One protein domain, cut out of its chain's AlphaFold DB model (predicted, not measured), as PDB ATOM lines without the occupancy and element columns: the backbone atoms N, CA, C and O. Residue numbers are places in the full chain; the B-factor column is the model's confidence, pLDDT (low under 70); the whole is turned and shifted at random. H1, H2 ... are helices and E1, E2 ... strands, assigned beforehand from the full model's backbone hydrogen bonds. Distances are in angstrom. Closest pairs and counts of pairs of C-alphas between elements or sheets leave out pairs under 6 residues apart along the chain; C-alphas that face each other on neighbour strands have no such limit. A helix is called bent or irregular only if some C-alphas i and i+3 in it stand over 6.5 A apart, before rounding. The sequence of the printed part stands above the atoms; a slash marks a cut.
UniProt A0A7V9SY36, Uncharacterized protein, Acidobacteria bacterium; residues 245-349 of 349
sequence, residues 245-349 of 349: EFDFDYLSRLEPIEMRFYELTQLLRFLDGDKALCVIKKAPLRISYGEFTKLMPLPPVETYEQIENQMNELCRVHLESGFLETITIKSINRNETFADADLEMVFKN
ATOM      1  N   GLU A 245     -20.477-114.692  43.972       76.94
ATOM      2  CA  GLU A 245     -20.227-115.292  42.662       76.94
ATOM      3  C   GLU A 245     -19.067-116.284  42.758       76.94
ATOM      4  O   GLU A 245     -17.980-115.955  43.247       76.94
ATOM      5  N   PHE A 246     -19.323-117.514  42.311       79.75
ATOM      6  CA  PHE A 246     -18.335-118.583  42.262       79.75
ATOM      7  C   PHE A 246     -18.094-118.995  40.811       79.75
ATOM      8  O   PHE A 246     -19.036-119.248  40.061       79.75
ATOM      9  N   ASP A 247     -16.822-119.105  40.438       84.00
ATOM     10  CA  ASP A 247     -16.397-119.736  39.194       84.00
ATOM     11  C   ASP A 247     -16.359-121.257  39.406       84.00
ATOM     12  O   ASP A 247     -15.411-121.810  39.968       84.00
ATOM     13  N   PHE A 248     -17.430-121.933  38.987       81.44
ATOM     14  CA  PHE A 248     -17.555-123.386  39.105       81.44
ATOM     15  C   PHE A 248     -16.565-124.150  38.212       81.44
ATOM     16  O   PHE A 248     -16.211-125.283  38.544       81.44
ATOM     17  N   ASP A 249     -16.080-123.542  37.126       83.44
ATOM     18  CA  ASP A 249     -15.077-124.144  36.243       83.44
ATOM     19  C   ASP A 249     -13.666-124.009  36.837       83.44
ATOM     20  O   ASP A 249     -12.786-124.837  36.599       83.44
ATOM     21  N   TYR A 250     -13.415-122.972  37.637       85.94
ATOM     22  CA  TYR A 250     -12.225-122.910  38.478       85.94
ATOM     23  C   TYR A 250     -12.311-123.873  39.659       85.94
ATOM     24  O   TYR A 250     -11.390-124.666  39.843       85.94
ATOM     25  N   LEU A 251     -13.426-123.874  40.396       81.81
ATOM     26  CA  LEU A 251     -13.646-124.787  41.518       81.81
ATOM     27  C   LEU A 251     -13.451-126.253  41.127       81.81
ATOM     28  O   LEU A 251     -12.826-126.986  41.882       81.81
ATOM     29  N   SER A 252     -13.915-126.679  39.949       79.75
ATOM     30  CA  SER A 252     -13.790-128.074  39.497       79.75
ATOM     31  C   SER A 252     -12.347-128.552  39.291       79.75
ATOM     32  O   SER A 252     -12.116-129.758  39.198       79.75
ATOM     33  N   ARG A 253     -11.377-127.629  39.231       83.62
ATOM     34  CA  ARG A 253      -9.946-127.912  39.034       83.62
ATOM     35  C   ARG A 253      -9.143-127.963  40.336       83.62
ATOM     36  O   ARG A 253      -7.949-128.238  40.277       83.62
ATOM     37  N   LEU A 254      -9.768-127.661  41.469       81.31
ATOM     38  CA  LEU A 254      -9.112-127.548  42.768       81.31
ATOM     39  C   LEU A 254      -9.236-128.841  43.581       81.31
ATOM     40  O   LEU A 254     -10.198-129.593  43.441       81.31
ATOM     41  N   GLU A 255      -8.292-129.081  44.482       79.06
ATOM     42  CA  GLU A 255      -8.454-130.090  45.527       79.06
ATOM     43  C   GLU A 255      -9.364-129.555  46.653       79.06
ATOM     44  O   GLU A 255      -9.550-128.342  46.791       79.06
ATOM     45  N   PRO A 256      -9.954-130.415  47.507       74.62
ATOM     46  CA  PRO A 256     -10.956-129.995  48.493       74.62
ATOM     47  C   PRO A 256     -10.557-128.827  49.405       74.62
ATOM     48  O   PRO A 256     -11.372-127.945  49.687       74.62
ATOM     49  N   ILE A 257      -9.308-128.807  49.879       77.31
ATOM     50  CA  ILE A 257      -8.820-127.744  50.766       77.31
ATOM     51  C   ILE A 257      -8.695-126.403  50.028       77.31
ATOM     52  O   ILE A 257      -9.015-125.352  50.581       77.31
ATOM     53  N   GLU A 258      -8.311-126.447  48.756       84.75
ATOM     54  CA  GLU A 258      -8.150-125.295  47.869       84.75
ATOM     55  C   GLU A 258      -9.523-124.778  47.405       84.75
ATOM     56  O   GLU A 258      -9.769-123.572  47.385       84.75
ATOM     57  N   MET A 259     -10.476-125.677  47.124       80.88
ATOM     58  CA  MET A 259     -11.883-125.316  46.906       80.88
ATOM     59  C   MET A 259     -12.424-124.540  48.105       80.88
ATOM     60  O   MET A 259     -12.996-123.463  47.944       80.88
ATOM     61  N   ARG A 260     -12.212-125.059  49.321       77.12
ATOM     62  CA  ARG A 260     -12.679-124.413  50.550       77.12
ATOM     63  C   ARG A 260     -12.024-123.049  50.757       77.12
ATOM     64  O   ARG A 260     -12.709-122.111  51.163       77.12
ATOM     65  N   PHE A 261     -10.733-122.925  50.449       85.38
ATOM     66  CA  PHE A 261     -10.029-121.646  50.464       85.38
ATOM     67  C   PHE A 261     -10.668-120.640  49.502       85.38
ATOM     68  O   PHE A 261     -10.977-119.514  49.897       85.38
ATOM     69  N   TYR A 262     -10.902-121.045  48.253       86.44
ATOM     70  CA  TYR A 262     -11.545-120.204  47.246       86.44
ATOM     71  C   TYR A 262     -12.945-119.768  47.690       86.44
ATOM     72  O   TYR A 262     -13.258-118.581  47.673       86.44
ATOM     73  N   GLU A 263     -13.770-120.705  48.159       77.38
ATOM     74  CA  GLU A 263     -15.121-120.418  48.647       77.38
ATOM     75  C   GLU A 263     -15.109-119.417  49.802       77.38
ATOM     76  O   GLU A 263     -15.864-118.443  49.793       77.38
ATOM     77  N   LEU A 264     -14.236-119.639  50.789       78.12
ATOM     78  CA  LEU A 264     -14.115-118.774  51.953       78.12
ATOM     79  C   LEU A 264     -13.632-117.377  51.560       78.12
ATOM     80  O   LEU A 264     -14.195-116.386  52.011       78.12
ATOM     81  N   THR A 265     -12.601-117.277  50.726       82.19
ATOM     82  CA  THR A 265     -12.053-115.978  50.320       82.19
ATOM     83  C   THR A 265     -13.024-115.205  49.436       82.19
ATOM     84  O   THR A 265     -13.206-114.011  49.657       82.19
ATOM     85  N   GLN A 266     -13.723-115.862  48.506       80.38
ATOM     86  CA  GLN A 266     -14.799-115.247  47.724       80.38
ATOM     87  C   GLN A 266     -15.949-114.776  48.610       80.38
ATOM     88  O   GLN A 266     -16.441-113.663  48.425       80.38
ATOM     89  N   LEU A 267     -16.340-115.584  49.598       74.44
ATOM     90  CA  LEU A 267     -17.329-115.192  50.592       74.44
ATOM     91  C   LEU A 267     -16.861-113.941  51.338       74.44
ATOM     92  O   LEU A 267     -17.539-112.923  51.293       74.44
ATOM     93  N   LEU A 268     -15.682-113.974  51.960       75.25
ATOM     94  CA  LEU A 268     -15.138-112.847  52.719       75.25
ATOM     95  C   LEU A 268     -15.004-111.581  51.860       75.25
ATOM     96  O   LEU A 268     -15.333-110.497  52.331       75.25
ATOM     97  N   ARG A 269     -14.596-111.707  50.590       76.19
ATOM     98  CA  ARG A 269     -14.562-110.595  49.624       76.19
ATOM     99  C   ARG A 269     -15.952-110.060  49.305       76.19
ATOM    100  O   ARG A 269     -16.106-108.852  49.174       76.19
ATOM    101  N   PHE A 270     -16.949-110.931  49.162       73.88
ATOM    102  CA  PHE A 270     -18.337-110.533  48.940       73.88
ATOM    103  C   PHE A 270     -18.892-109.783  50.164       73.88
ATOM    104  O   PHE A 270     -19.436-108.690  50.004       73.88
ATOM    105  N   LEU A 271     -18.653-110.293  51.378       66.81
ATOM    106  CA  LEU A 271     -19.071-109.645  52.630       66.81
ATOM    107  C   LEU A 271     -18.365-108.305  52.859       66.81
ATOM    108  O   LEU A 271     -18.971-107.335  53.313       66.81
ATOM    109  N   ASP A 272     -17.076-108.227  52.535       64.81
ATOM    110  CA  ASP A 272     -16.314-106.984  52.645       64.81
ATOM    111  C   ASP A 272     -16.662-106.000  51.512       64.81
ATOM    112  O   ASP A 272     -16.682-104.788  51.711       64.81
ATOM    113  N   GLY A 273     -17.034-106.509  50.336       56.81
ATOM    114  CA  GLY A 273     -17.506-105.735  49.186       56.81
ATOM    115  C   GLY A 273     -18.837-105.021  49.427       56.81
ATOM    116  O   GLY A 273     -19.038-103.930  48.889       56.81
ATOM    117  N   ASP A 274     -19.691-105.553  50.303       49.97
ATOM    118  CA  ASP A 274     -20.882-104.858  50.808       49.97
ATOM    119  C   ASP A 274     -20.558-103.625  51.660       49.97
ATOM    120  O   ASP A 274     -21.388-102.725  51.805       49.97
ATOM    121  N   LYS A 275     -19.306-103.486  52.107       46.16
ATOM    122  CA  LYS A 275     -18.740-102.203  52.541       46.16
ATOM    123  C   LYS A 275     -18.170-101.423  51.349       46.16
ATOM    124  O   LYS A 275     -17.063-100.905  51.406       46.16
ATOM    125  N   ALA A 276     -18.932-101.326  50.260       30.72
ATOM    126  CA  ALA A 276     -18.852-100.336  49.177       30.72
ATOM    127  C   ALA A 276     -17.479-100.008  48.522       30.72
ATOM    128  O   ALA A 276     -17.406 -99.033  47.772       30.72
ATOM    129  N   LEU A 277     -16.385-100.750  48.754       33.72
ATOM    130  CA  LEU A 277     -15.043-100.323  48.313       33.72
ATOM    131  C   LEU A 277     -14.217-101.364  47.543       33.72
ATOM    132  O   LEU A 277     -13.312-100.947  46.821       33.72
ATOM    133  N   CYS A 278     -14.519-102.665  47.596       37.28
ATOM    134  CA  CYS A 278     -13.646-103.684  46.982       37.28
ATOM    135  C   CYS A 278     -13.846-103.882  45.469       37.28
ATOM    136  O   CYS A 278     -12.944-104.363  44.791       37.28
ATOM    137  N   VAL A 279     -14.974-103.442  44.902       40.44
ATOM    138  CA  VAL A 279     -15.183-103.474  43.437       40.44
ATOM    139  C   VAL A 279     -14.463-102.305  42.741       40.44
ATOM    140  O   VAL A 279     -14.162-102.367  41.554       40.44
ATOM    141  N   ILE A 280     -14.129-101.240  43.487       44.59
ATOM    142  CA  ILE A 280     -13.465-100.029  42.961       44.59
ATOM    143  C   ILE A 280     -12.007 -99.915  43.446       44.59
ATOM    144  O   ILE A 280     -11.196 -99.226  42.824       44.59
ATOM    145  N   LYS A 281     -11.617-100.608  44.524       45.12
ATOM    146  CA  LYS A 281     -10.236-100.645  45.017       45.12
ATOM    147  C   LYS A 281      -9.782-102.084  45.206       45.12
ATOM    148  O   LYS A 281     -10.466-102.858  45.863       45.12
ATOM    149  N   LYS A 282      -8.574-102.368  44.708       60.78
ATOM    150  CA  LYS A 282      -7.715-103.539  44.976       60.78
ATOM    151  C   LYS A 282      -7.356-103.681  46.468       60.78
ATOM    152  O   LYS A 282      -6.188-103.828  46.821       60.78
ATOM    153  N   ALA A 283      -8.318-103.481  47.361       71.88
ATOM    154  CA  ALA A 283      -8.094-103.582  48.784       71.88
ATOM    155  C   ALA A 283      -7.792-105.051  49.093       71.88
ATOM    156  O   ALA A 283      -8.554-105.925  48.670       71.88
ATOM    157  N   PRO A 284      -6.669-105.337  49.765       83.44
ATOM    158  CA  PRO A 284      -6.376-106.697  50.148       83.44
ATOM    159  C   PRO A 284      -7.389-107.170  51.191       83.44
ATOM    160  O   PRO A 284      -7.763-106.410  52.089       83.44
ATOM    161  N   LEU A 285      -7.777-108.439  51.105       84.75
ATOM    162  CA  LEU A 285      -8.501-109.099  52.184       84.75
ATOM    163  C   LEU A 285      -7.540-109.281  53.361       84.75
ATOM    164  O   LEU A 285      -6.438-109.801  53.182       84.75
ATOM    165  N   ARG A 286      -7.963-108.856  54.555       86.56
ATOM    166  CA  ARG A 286      -7.191-108.996  55.793       86.56
ATOM    167  C   ARG A 286      -7.943-109.842  56.806       86.56
ATOM    168  O   ARG A 286      -9.096-109.546  57.110       86.56
ATOM    169  N   ILE A 287      -7.280-110.861  57.337       83.00
ATOM    170  CA  ILE A 287      -7.811-111.744  58.379       83.00
ATOM    171  C   ILE A 287      -6.650-112.250  59.241       83.00
ATOM    172  O   ILE A 287      -5.584-112.540  58.704       83.00
ATOM    173  N   SER A 288      -6.830-112.364  60.558       84.06
ATOM    174  CA  SER A 288      -5.803-112.993  61.394       84.06
ATOM    175  C   SER A 288      -5.745-114.496  61.121       84.06
ATOM    176  O   SER A 288      -6.759-115.133  60.824       84.06
ATOM    177  N   TYR A 289      -4.563-115.089  61.241       85.00
ATOM    178  CA  TYR A 289      -4.357-116.516  61.018       85.00
ATOM    179  C   TYR A 289      -5.229-117.374  61.949       85.00
ATOM    180  O   TYR A 289      -5.811-118.371  61.521       85.00
ATOM    181  N   GLY A 290      -5.405-116.957  63.204       79.94
ATOM    182  CA  GLY A 290      -6.283-117.620  64.165       79.94
ATOM    183  C   GLY A 290      -7.765-117.575  63.774       79.94
ATOM    184  O   GLY A 290      -8.472-118.558  63.965       79.94
ATOM    185  N   GLU A 291      -8.258-116.477  63.196       74.19
ATOM    186  CA  GLU A 291      -9.633-116.431  62.668       74.19
ATOM    187  C   GLU A 291      -9.768-117.244  61.379       74.19
ATOM    188  O   GLU A 291     -10.757-117.943  61.170       74.19
ATOM    189  N   PHE A 292      -8.749-117.213  60.526       79.25
ATOM    190  CA  PHE A 292      -8.728-117.980  59.289       79.25
ATOM    191  C   PHE A 292      -8.740-119.496  59.539       79.25
ATOM    192  O   PHE A 292      -9.539-120.211  58.934       79.25
ATOM    193  N   THR A 293      -7.926-119.988  60.476       76.38
ATOM    194  CA  THR A 293      -7.883-121.412  60.860       76.38
ATOM    195  C   THR A 293      -9.139-121.880  61.586       76.38
ATOM    196  O   THR A 293      -9.448-123.063  61.542       76.38
ATOM    197  N   LYS A 294      -9.934-120.981  62.180       69.00
ATOM    198  CA  LYS A 294     -11.286-121.337  62.641       69.00
ATOM    199  C   LYS A 294     -12.228-121.623  61.475       69.00
ATOM    200  O   LYS A 294     -13.152-122.401  61.631       69.00
ATOM    201  N   LEU A 295     -12.048-120.983  60.322       67.75
ATOM    202  CA  LEU A 295     -12.964-121.091  59.175       67.75
ATOM    203  C   LEU A 295     -12.531-122.146  58.143       67.75
ATOM    204  O   LEU A 295     -13.329-122.536  57.275       67.75
ATOM    205  N   MET A 296     -11.280-122.591  58.250       71.31
ATOM    206  CA  MET A 296     -10.619-123.557  57.383       71.31
ATOM    207  C   MET A 296     -10.309-124.849  58.143       71.31
ATOM    208  O   MET A 296      -9.919-124.791  59.302       71.31
ATOM    209  N   PRO A 297     -10.388-126.020  57.497       68.69
ATOM    210  CA  PRO A 297     -10.019-127.287  58.115       68.69
ATOM    211  C   PRO A 297      -8.494-127.484  58.088       68.69
ATOM    212  O   PRO A 297      -7.988-128.427  57.484       68.69
ATOM    213  N   LEU A 298      -7.756-126.550  58.688       73.12
ATOM    214  CA  LEU A 298      -6.298-126.576  58.778       73.12
ATOM    215  C   LEU A 298      -5.878-126.853  60.221       73.12
ATOM    216  O   LEU A 298      -6.481-126.303  61.143       73.12
ATOM    217  N   PRO A 299      -4.827-127.661  60.441       75.50
ATOM    218  CA  PRO A 299      -4.264-127.792  61.771       75.50
ATOM    219  C   PRO A 299      -3.674-126.438  62.195       75.50
ATOM    220  O   PRO A 299      -2.963-125.816  61.393       75.50
ATOM    221  N   PRO A 300      -3.944-125.972  63.427       73.69
ATOM    222  CA  PRO A 300      -3.305-124.772  63.940       73.69
ATOM    223  C   PRO A 300      -1.799-125.015  64.059       73.69
ATOM    224  O   PRO A 300      -1.363-126.090  64.474       73.69
ATOM    225  N   VAL A 301      -1.003-124.013  63.695       82.62
ATOM    226  CA  VAL A 301       0.456-124.046  63.844       82.62
ATOM    227  C   VAL A 301       0.930-122.879  64.699       82.62
ATOM    228  O   VAL A 301       0.263-121.847  64.797       82.62
ATOM    229  N   GLU A 302       2.075-123.058  65.352       78.88
ATOM    230  CA  GLU A 302       2.501-122.177  66.440       78.88
ATOM    231  C   GLU A 302       3.617-121.221  66.045       78.88
ATOM    232  O   GLU A 302       3.871-120.284  66.788       78.88
ATOM    233  N   THR A 303       4.303-121.426  64.918       84.06
ATOM    234  CA  THR A 303       5.427-120.571  64.514       84.06
ATOM    235  C   THR A 303       5.160-119.861  63.196       84.06
ATOM    236  O   THR A 303       4.499-120.394  62.307       84.06
ATOM    237  N   TYR A 304       5.733-118.665  63.034       84.81
ATOM    238  CA  TYR A 304       5.642-117.908  61.781       84.81
ATOM    239  C   TYR A 304       6.097-118.731  60.564       84.81
ATOM    240  O   TYR A 304       5.425-118.718  59.543       84.81
ATOM    241  N   GLU A 305       7.195-119.484  60.684       86.38
ATOM    242  CA  GLU A 305       7.711-120.340  59.605       86.38
ATOM    243  C   GLU A 305       6.709-121.440  59.219       86.38
ATOM    244  O   GLU A 305       6.518-121.732  58.040       86.38
ATOM    245  N   GLN A 306       6.017-122.032  60.196       88.75
ATOM    246  CA  GLN A 306       4.969-123.014  59.922       88.75
ATOM    247  C   GLN A 306       3.743-122.374  59.264       88.75
ATOM    248  O   GLN A 306       3.184-122.971  58.346       88.75
ATOM    249  N   ILE A 307       3.343-121.172  59.704       89.62
ATOM    250  CA  ILE A 307       2.250-120.412  59.077       89.62
ATOM    251  C   ILE A 307       2.616-120.115  57.624       89.62
ATOM    252  O   ILE A 307       1.824-120.372  56.724       89.62
ATOM    253  N   GLU A 308       3.826-119.613  57.387       89.75
ATOM    254  CA  GLU A 308       4.332-119.295  56.056       89.75
ATOM    255  C   GLU A 308       4.347-120.518  55.146       89.75
ATOM    256  O   GLU A 308       3.787-120.464  54.052       89.75
ATOM    257  N   ASN A 309       4.879-121.645  55.612       91.19
ATOM    258  CA  ASN A 309       4.878-122.886  54.842       91.19
ATOM    259  C   ASN A 309       3.456-123.384  54.544       91.19
ATOM    260  O   ASN A 309       3.148-123.691  53.393       91.19
ATOM    261  N   GLN A 310       2.570-123.414  55.547       91.88
ATOM    262  CA  GLN A 310       1.188-123.867  55.373       91.88
ATOM    263  C   GLN A 310       0.419-122.973  54.389       91.88
ATOM    264  O   GLN A 310      -0.278-123.477  53.507       91.88
ATOM    265  N   MET A 311       0.556-121.651  54.512       93.31
ATOM    266  CA  MET A 311      -0.126-120.700  53.636       93.31
ATOM    267  C   MET A 311       0.455-120.694  52.222       93.31
ATOM    268  O   MET A 311      -0.315-120.591  51.271       93.31
ATOM    269  N   ASN A 312       1.772-120.843  52.060       92.38
ATOM    270  CA  ASN A 312       2.404-120.954  50.745       92.38
ATOM    271  C   ASN A 312       1.949-122.213  50.006       92.38
ATOM    272  O   ASN A 312       1.640-122.139  48.819       92.38
ATOM    273  N   GLU A 313       1.867-123.350  50.699       93.38
ATOM    274  CA  GLU A 313       1.383-124.597  50.109       93.38
ATOM    275  C   GLU A 313      -0.083-124.477  49.682       93.38
ATOM    276  O   GLU A 313      -0.405-124.727  48.521       93.38
ATOM    277  N   LEU A 314      -0.946-123.994  50.580       91.62
ATOM    278  CA  LEU A 314      -2.364-123.786  50.297       91.62
ATOM    279  C   LEU A 314      -2.603-122.787  49.155       91.62
ATOM    280  O   LEU A 314      -3.462-122.999  48.304       91.62
ATOM    281  N   CYS A 315      -1.854-121.682  49.128       95.12
ATOM    282  CA  CYS A 315      -2.059-120.610  48.153       95.12
ATOM    283  C   CYS A 315      -1.388-120.875  46.804       95.12
ATOM    284  O   CYS A 315      -1.675-120.151  45.852       95.12
ATOM    285  N   ARG A 316      -0.514-121.884  46.685       95.56
ATOM    286  CA  ARG A 316       0.265-122.136  45.463       95.56
ATOM    287  C   ARG A 316      -0.626-122.258  44.226       95.56
ATOM    288  O   ARG A 316      -0.430-121.515  43.269       95.56
ATOM    289  N   VAL A 317      -1.646-123.117  44.271       93.81
ATOM    290  CA  VAL A 317      -2.565-123.328  43.136       93.81
ATOM    291  C   VAL A 317      -3.333-122.053  42.764       93.81
ATOM    292  O   VAL A 317      -3.668-121.817  41.604       93.81
ATOM    293  N   HIS A 318      -3.603-121.204  43.755       95.25
ATOM    294  CA  HIS A 318      -4.330-119.952  43.597       95.25
ATOM    295  C   HIS A 318      -3.458-118.848  42.993       95.25
ATOM    296  O   HIS A 318      -3.954-118.037  42.211       95.25
ATOM    297  N   LEU A 319      -2.167-118.831  43.325       95.38
ATOM    298  CA  LEU A 319      -1.177-117.946  42.715       95.38
ATOM    299  C   LEU A 319      -0.907-118.353  41.260       95.38
ATOM    300  O   LEU A 319      -0.902-117.508  40.368       95.38
ATOM    301  N   GLU A 320      -0.741-119.653  41.005       95.19
ATOM    302  CA  GLU A 320      -0.472-120.199  39.669       95.19
ATOM    303  C   GLU A 320      -1.649-120.009  38.704       95.19
ATOM    304  O   GLU A 320      -1.447-119.669  37.537       95.19
ATOM    305  N   SER A 321      -2.886-120.171  39.185       93.94
ATOM    306  CA  SER A 321      -4.089-119.908  38.386       93.94
ATOM    307  C   SER A 321      -4.293-118.422  38.081       93.94
ATOM    308  O   SER A 321      -5.067-118.067  37.190       93.94
ATOM    309  N   GLY A 322      -3.618-117.546  38.830       92.12
ATOM    310  CA  GLY A 322      -3.836-116.111  38.807       92.12
ATOM    311  C   GLY A 322      -5.110-115.668  39.521       92.12
ATOM    312  O   GLY A 322      -5.494-114.523  39.335       92.12
ATOM    313  N   PHE A 323      -5.767-116.518  40.318       90.38
ATOM    314  CA  PHE A 323      -6.856-116.091  41.205       90.38
ATOM    315  C   PHE A 323      -6.333-115.146  42.301       90.38
ATOM    316  O   PHE A 323      -6.897-114.079  42.558       90.38
ATOM    317  N   LEU A 324      -5.214-115.527  42.915       92.38
ATOM    318  CA  LEU A 324      -4.494-114.741  43.904       92.38
ATOM    319  C   LEU A 324      -3.293-114.065  43.227       92.38
ATOM    320  O   LEU A 324      -2.553-114.699  42.482       92.38
ATOM    321  N   GLU A 325      -3.098-112.772  43.472       92.81
ATOM    322  CA  GLU A 325      -1.924-112.024  43.011       92.81
ATOM    323  C   GLU A 325      -0.767-112.187  44.003       92.81
ATOM    324  O   GLU A 325       0.344-112.529  43.609       92.81
ATOM    325  N   THR A 326      -1.035-111.984  45.298       93.44
ATOM    326  CA  THR A 326      -0.040-112.146  46.369       93.44
ATOM    327  C   THR A 326      -0.695-112.504  47.698       93.44
ATOM    328  O   THR A 326      -1.797-112.037  47.990       93.44
ATOM    329  N   ILE A 327       0.035-113.222  48.551       92.62
ATOM    330  CA  ILE A 327      -0.244-113.345  49.986       92.62
ATOM    331  C   ILE A 327       0.938-112.789  50.780       92.62
ATOM    332  O   ILE A 327       2.093-113.032  50.446       92.62
ATOM    333  N   THR A 328       0.658-111.997  51.809       92.19
ATOM    334  CA  THR A 328       1.657-111.460  52.737       92.19
ATOM    335  C   THR A 328       1.247-111.795  54.158       92.19
ATOM    336  O   THR A 328       0.115-111.528  54.553       92.19
ATOM    337  N   ILE A 329       2.177-112.342  54.934       89.88
ATOM    338  CA  ILE A 329       1.966-112.657  56.345       89.88
ATOM    339  C   ILE A 329       2.686-111.586  57.153       89.88
ATOM    340  O   ILE A 329       3.908-111.453  57.091       89.88
ATOM    341  N   LYS A 330       1.931-110.773  57.885       84.19
ATOM    342  CA  LYS A 330       2.487-109.731  58.746       84.19
ATOM    343  C   LYS A 330       2.570-110.272  60.165       84.19
ATOM    344  O   LYS A 330       1.558-110.539  60.806       84.19
ATOM    345  N   SER A 331       3.797-110.427  60.660       69.00
ATOM    346  CA  SER A 331       4.023-110.710  62.077       69.00
ATOM    347  C   SER A 331       3.654-109.476  62.894       69.00
ATOM    348  O   SER A 331       4.225-108.398  62.704       69.00
ATOM    349  N   ILE A 332       2.711-109.648  63.816       61.75
ATOM    350  CA  ILE A 332       2.484-108.698  64.897       61.75
ATOM    351  C   ILE A 332       3.430-109.128  66.022       61.75
ATOM    352  O   ILE A 332       3.374-110.275  66.432       61.75
ATOM    353  N   ASN A 333       4.389-108.262  66.373       57.09
ATOM    354  CA  ASN A 333       5.388-108.345  67.458       57.09
ATOM    355  C   ASN A 333       5.926-109.727  67.909       57.09
ATOM    356  O   ASN A 333       5.202-110.634  68.284       57.09
ATOM    357  N   ARG A 334       7.247-109.818  68.145       52.72
ATOM    358  CA  ARG A 334       7.920-111.007  68.733       52.72
ATOM    359  C   ARG A 334       7.365-111.515  70.083       52.72
ATOM    360  O   ARG A 334       7.783-112.582  70.517       52.72
ATOM    361  N   ASN A 335       6.489-110.756  70.744       56.47
ATOM    362  CA  ASN A 335       5.908-111.078  72.050       56.47
ATOM    363  C   ASN A 335       4.406-111.423  71.992       56.47
ATOM    364  O   ASN A 335       3.820-111.679  73.042       56.47
ATOM    365  N   GLU A 336       3.776-111.383  70.817       57.09
ATOM    366  CA  GLU A 336       2.359-111.715  70.636       57.09
ATOM    367  C   GLU A 336       2.208-113.161  70.150       57.09
ATOM    368  O   GLU A 336       3.131-113.760  69.594       57.09
ATOM    369  N   THR A 337       1.054-113.763  70.429       60.66
ATOM    370  CA  THR A 337       0.753-115.127  70.001       60.66
ATOM    371  C   THR A 337       0.690-115.200  68.478       60.66
ATOM    372  O   THR A 337       0.055-114.376  67.836       60.66
ATOM    373  N   PHE A 338       1.303-116.218  67.866       69.38
ATOM    374  CA  PHE A 338       1.331-116.366  66.401       69.38
ATOM    375  C   PHE A 338      -0.061-116.562  65.765       69.38
ATOM    376  O   PHE A 338      -0.222-116.352  64.564       69.38
ATOM    377  N   ALA A 339      -1.080-116.877  66.572       66.38
ATOM    378  CA  ALA A 339      -2.489-116.829  66.182       66.38
ATOM    379  C   ALA A 339      -2.932-115.438  65.684       66.38
ATOM    380  O   ALA A 339      -3.877-115.339  64.902       66.38
ATOM    381  N   ASP A 340      -2.233-114.379  66.088       75.75
ATOM    382  CA  ASP A 340      -2.545-113.003  65.717       75.75
ATOM    383  C   ASP A 340      -1.833-112.557  64.432       75.75
ATOM    384  O   ASP A 340      -2.000-111.420  64.018       75.75
ATOM    385  N   ALA A 341      -1.061-113.422  63.758       83.44
ATOM    386  CA  ALA A 341      -0.423-113.061  62.492       83.44
ATOM    387  C   ALA A 341      -1.468-112.620  61.450       83.44
ATOM    388  O   ALA A 341      -2.414-113.351  61.161       83.44
ATOM    389  N   ASP A 342      -1.282-111.440  60.860       88.12
ATOM    390  CA  ASP A 342      -2.212-110.889  59.877       88.12
ATOM    391  C   ASP A 342      -1.926-111.479  58.490       88.12
ATOM    392  O   ASP A 342      -0.838-111.299  57.933       88.12
ATOM    393  N   LEU A 343      -2.915-112.148  57.904       89.56
ATOM    394  CA  LEU A 343      -2.896-112.584  56.512       89.56
ATOM    395  C   LEU A 343      -3.448-111.459  55.637       89.56
ATOM    396  O   LEU A 343      -4.593-111.043  55.800       89.56
ATOM    397  N   GLU A 344      -2.648-110.982  54.687       91.62
ATOM    398  CA  GLU A 344      -3.042-109.989  53.690       91.62
ATOM    399  C   GLU A 344      -3.028-110.630  52.295       91.62
ATOM    400  O   GLU A 344      -1.975-111.012  51.790       91.62
ATOM    401  N   MET A 345      -4.201-110.764  51.674       90.88
ATOM    402  CA  MET A 345      -4.391-111.444  50.388       90.88
ATOM    403  C   MET A 345      -4.835-110.446  49.315       90.88
ATOM    404  O   MET A 345      -5.849-109.766  49.472       90.88
ATOM    405  N   VAL A 346      -4.095-110.370  48.210       90.00
ATOM    406  CA  VAL A 346      -4.418-109.537  47.040       90.00
ATOM    407  C   VAL A 346      -4.882-110.449  45.918       90.00
ATOM    408  O   VAL A 346      -4.190-111.409  45.590       90.00
ATOM    409  N   PHE A 347      -6.031-110.147  45.318       87.94
ATOM    410  CA  PHE A 347      -6.638-110.954  44.258       87.94
ATOM    411  C   PHE A 347      -6.490-110.263  42.911       87.94
ATOM    412  O   PHE A 347      -6.552-109.034  42.827       87.94
ATOM    413  N   LYS A 348      -6.338-111.060  41.855       83.44
ATOM    414  CA  LYS A 348      -6.327-110.547  40.488       83.44
ATOM    415  C   LYS A 348      -7.764-110.241  40.055       83.44
ATOM    416  O   LYS A 348      -8.688-110.968  40.422       83.44
ATOM    417  N   ASN A 349      -7.938-109.143  39.320       64.12
ATOM    418  CA  ASN A 349      -9.234-108.740  38.761       64.12
ATOM    419  C   ASN A 349      -9.610-109.562  37.535       64.12
ATOM    420  O   ASN A 349      -8.698-109.814  36.712       64.12
TER     421      ASN A 349
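This is residues 245 to 349 of the 349 residues of an uncharacterized protein of Acidobacteria bacterium (UniProt A0A7V9SY36). A small wall of three strands, E1, E3, E2 in that order, has three helices over one face: H4 runs along edge strand E2, H2 crosses the strands, and H3 follows directly on E1. H1 lies off the sheet, beside H2. The printed part has 105 residues, with named elements in the order H1 H2 E1 H3 H4 E2 E3, and its class is mixed. It is compact, with a radius of gyration of the C-alphas of 13.7 A and spans of 40 by 31 by 21 A.

Start at inner strand E3, residues 342 to 347. Its antiparallel neighbours are E1, residues 285 to 288, with N 285 and O 345 within hydrogen-bond range at 2.9 A, and E2, residues 324 to 330, with N 328 and O 344 at 2.8 A. E2 and E3 form a hairpin. H4, residues 304 to 320, lies over E2, along it at 4 degrees on the local plane; their closest C-alphas are those of His 318 and Leu 324, 5.2 A. On the same face, H2, residues 256 to 273, runs across the strands, 84 degrees to E3 on the local plane. Its residues 257 to 261 alone touch H4, about perpendicular at 88 degrees; the closest C-alphas, of Glu 258 and Leu 314, are 6.5 A apart. H3, residues 289 to 295, is on that face too, over none of the strands. H1, residues 248 to 251, is close to but not clearly touching H2. Every O i to N i+4 pair is within hydrogen-bond range in H2 and H3, and 11 of 13 in H4.

Find C-alpha 256 at (-10.956, -129.995, 48.493); H2 runs 25.1 A from there. H4 covers 23.1 A and is irregular, with C-alphas 314 and 317 7.2 A apart. E2 spans 17.1 A; E3 spans 16.2 A, ending at C-alpha 347, (-6.638, -110.954, 44.258).

The printed part has no cut. The links H2 to E1 and E2 to E3 are long. Look for pLDDT under 70 at residues 271 to 282 and 331 to 339, among others.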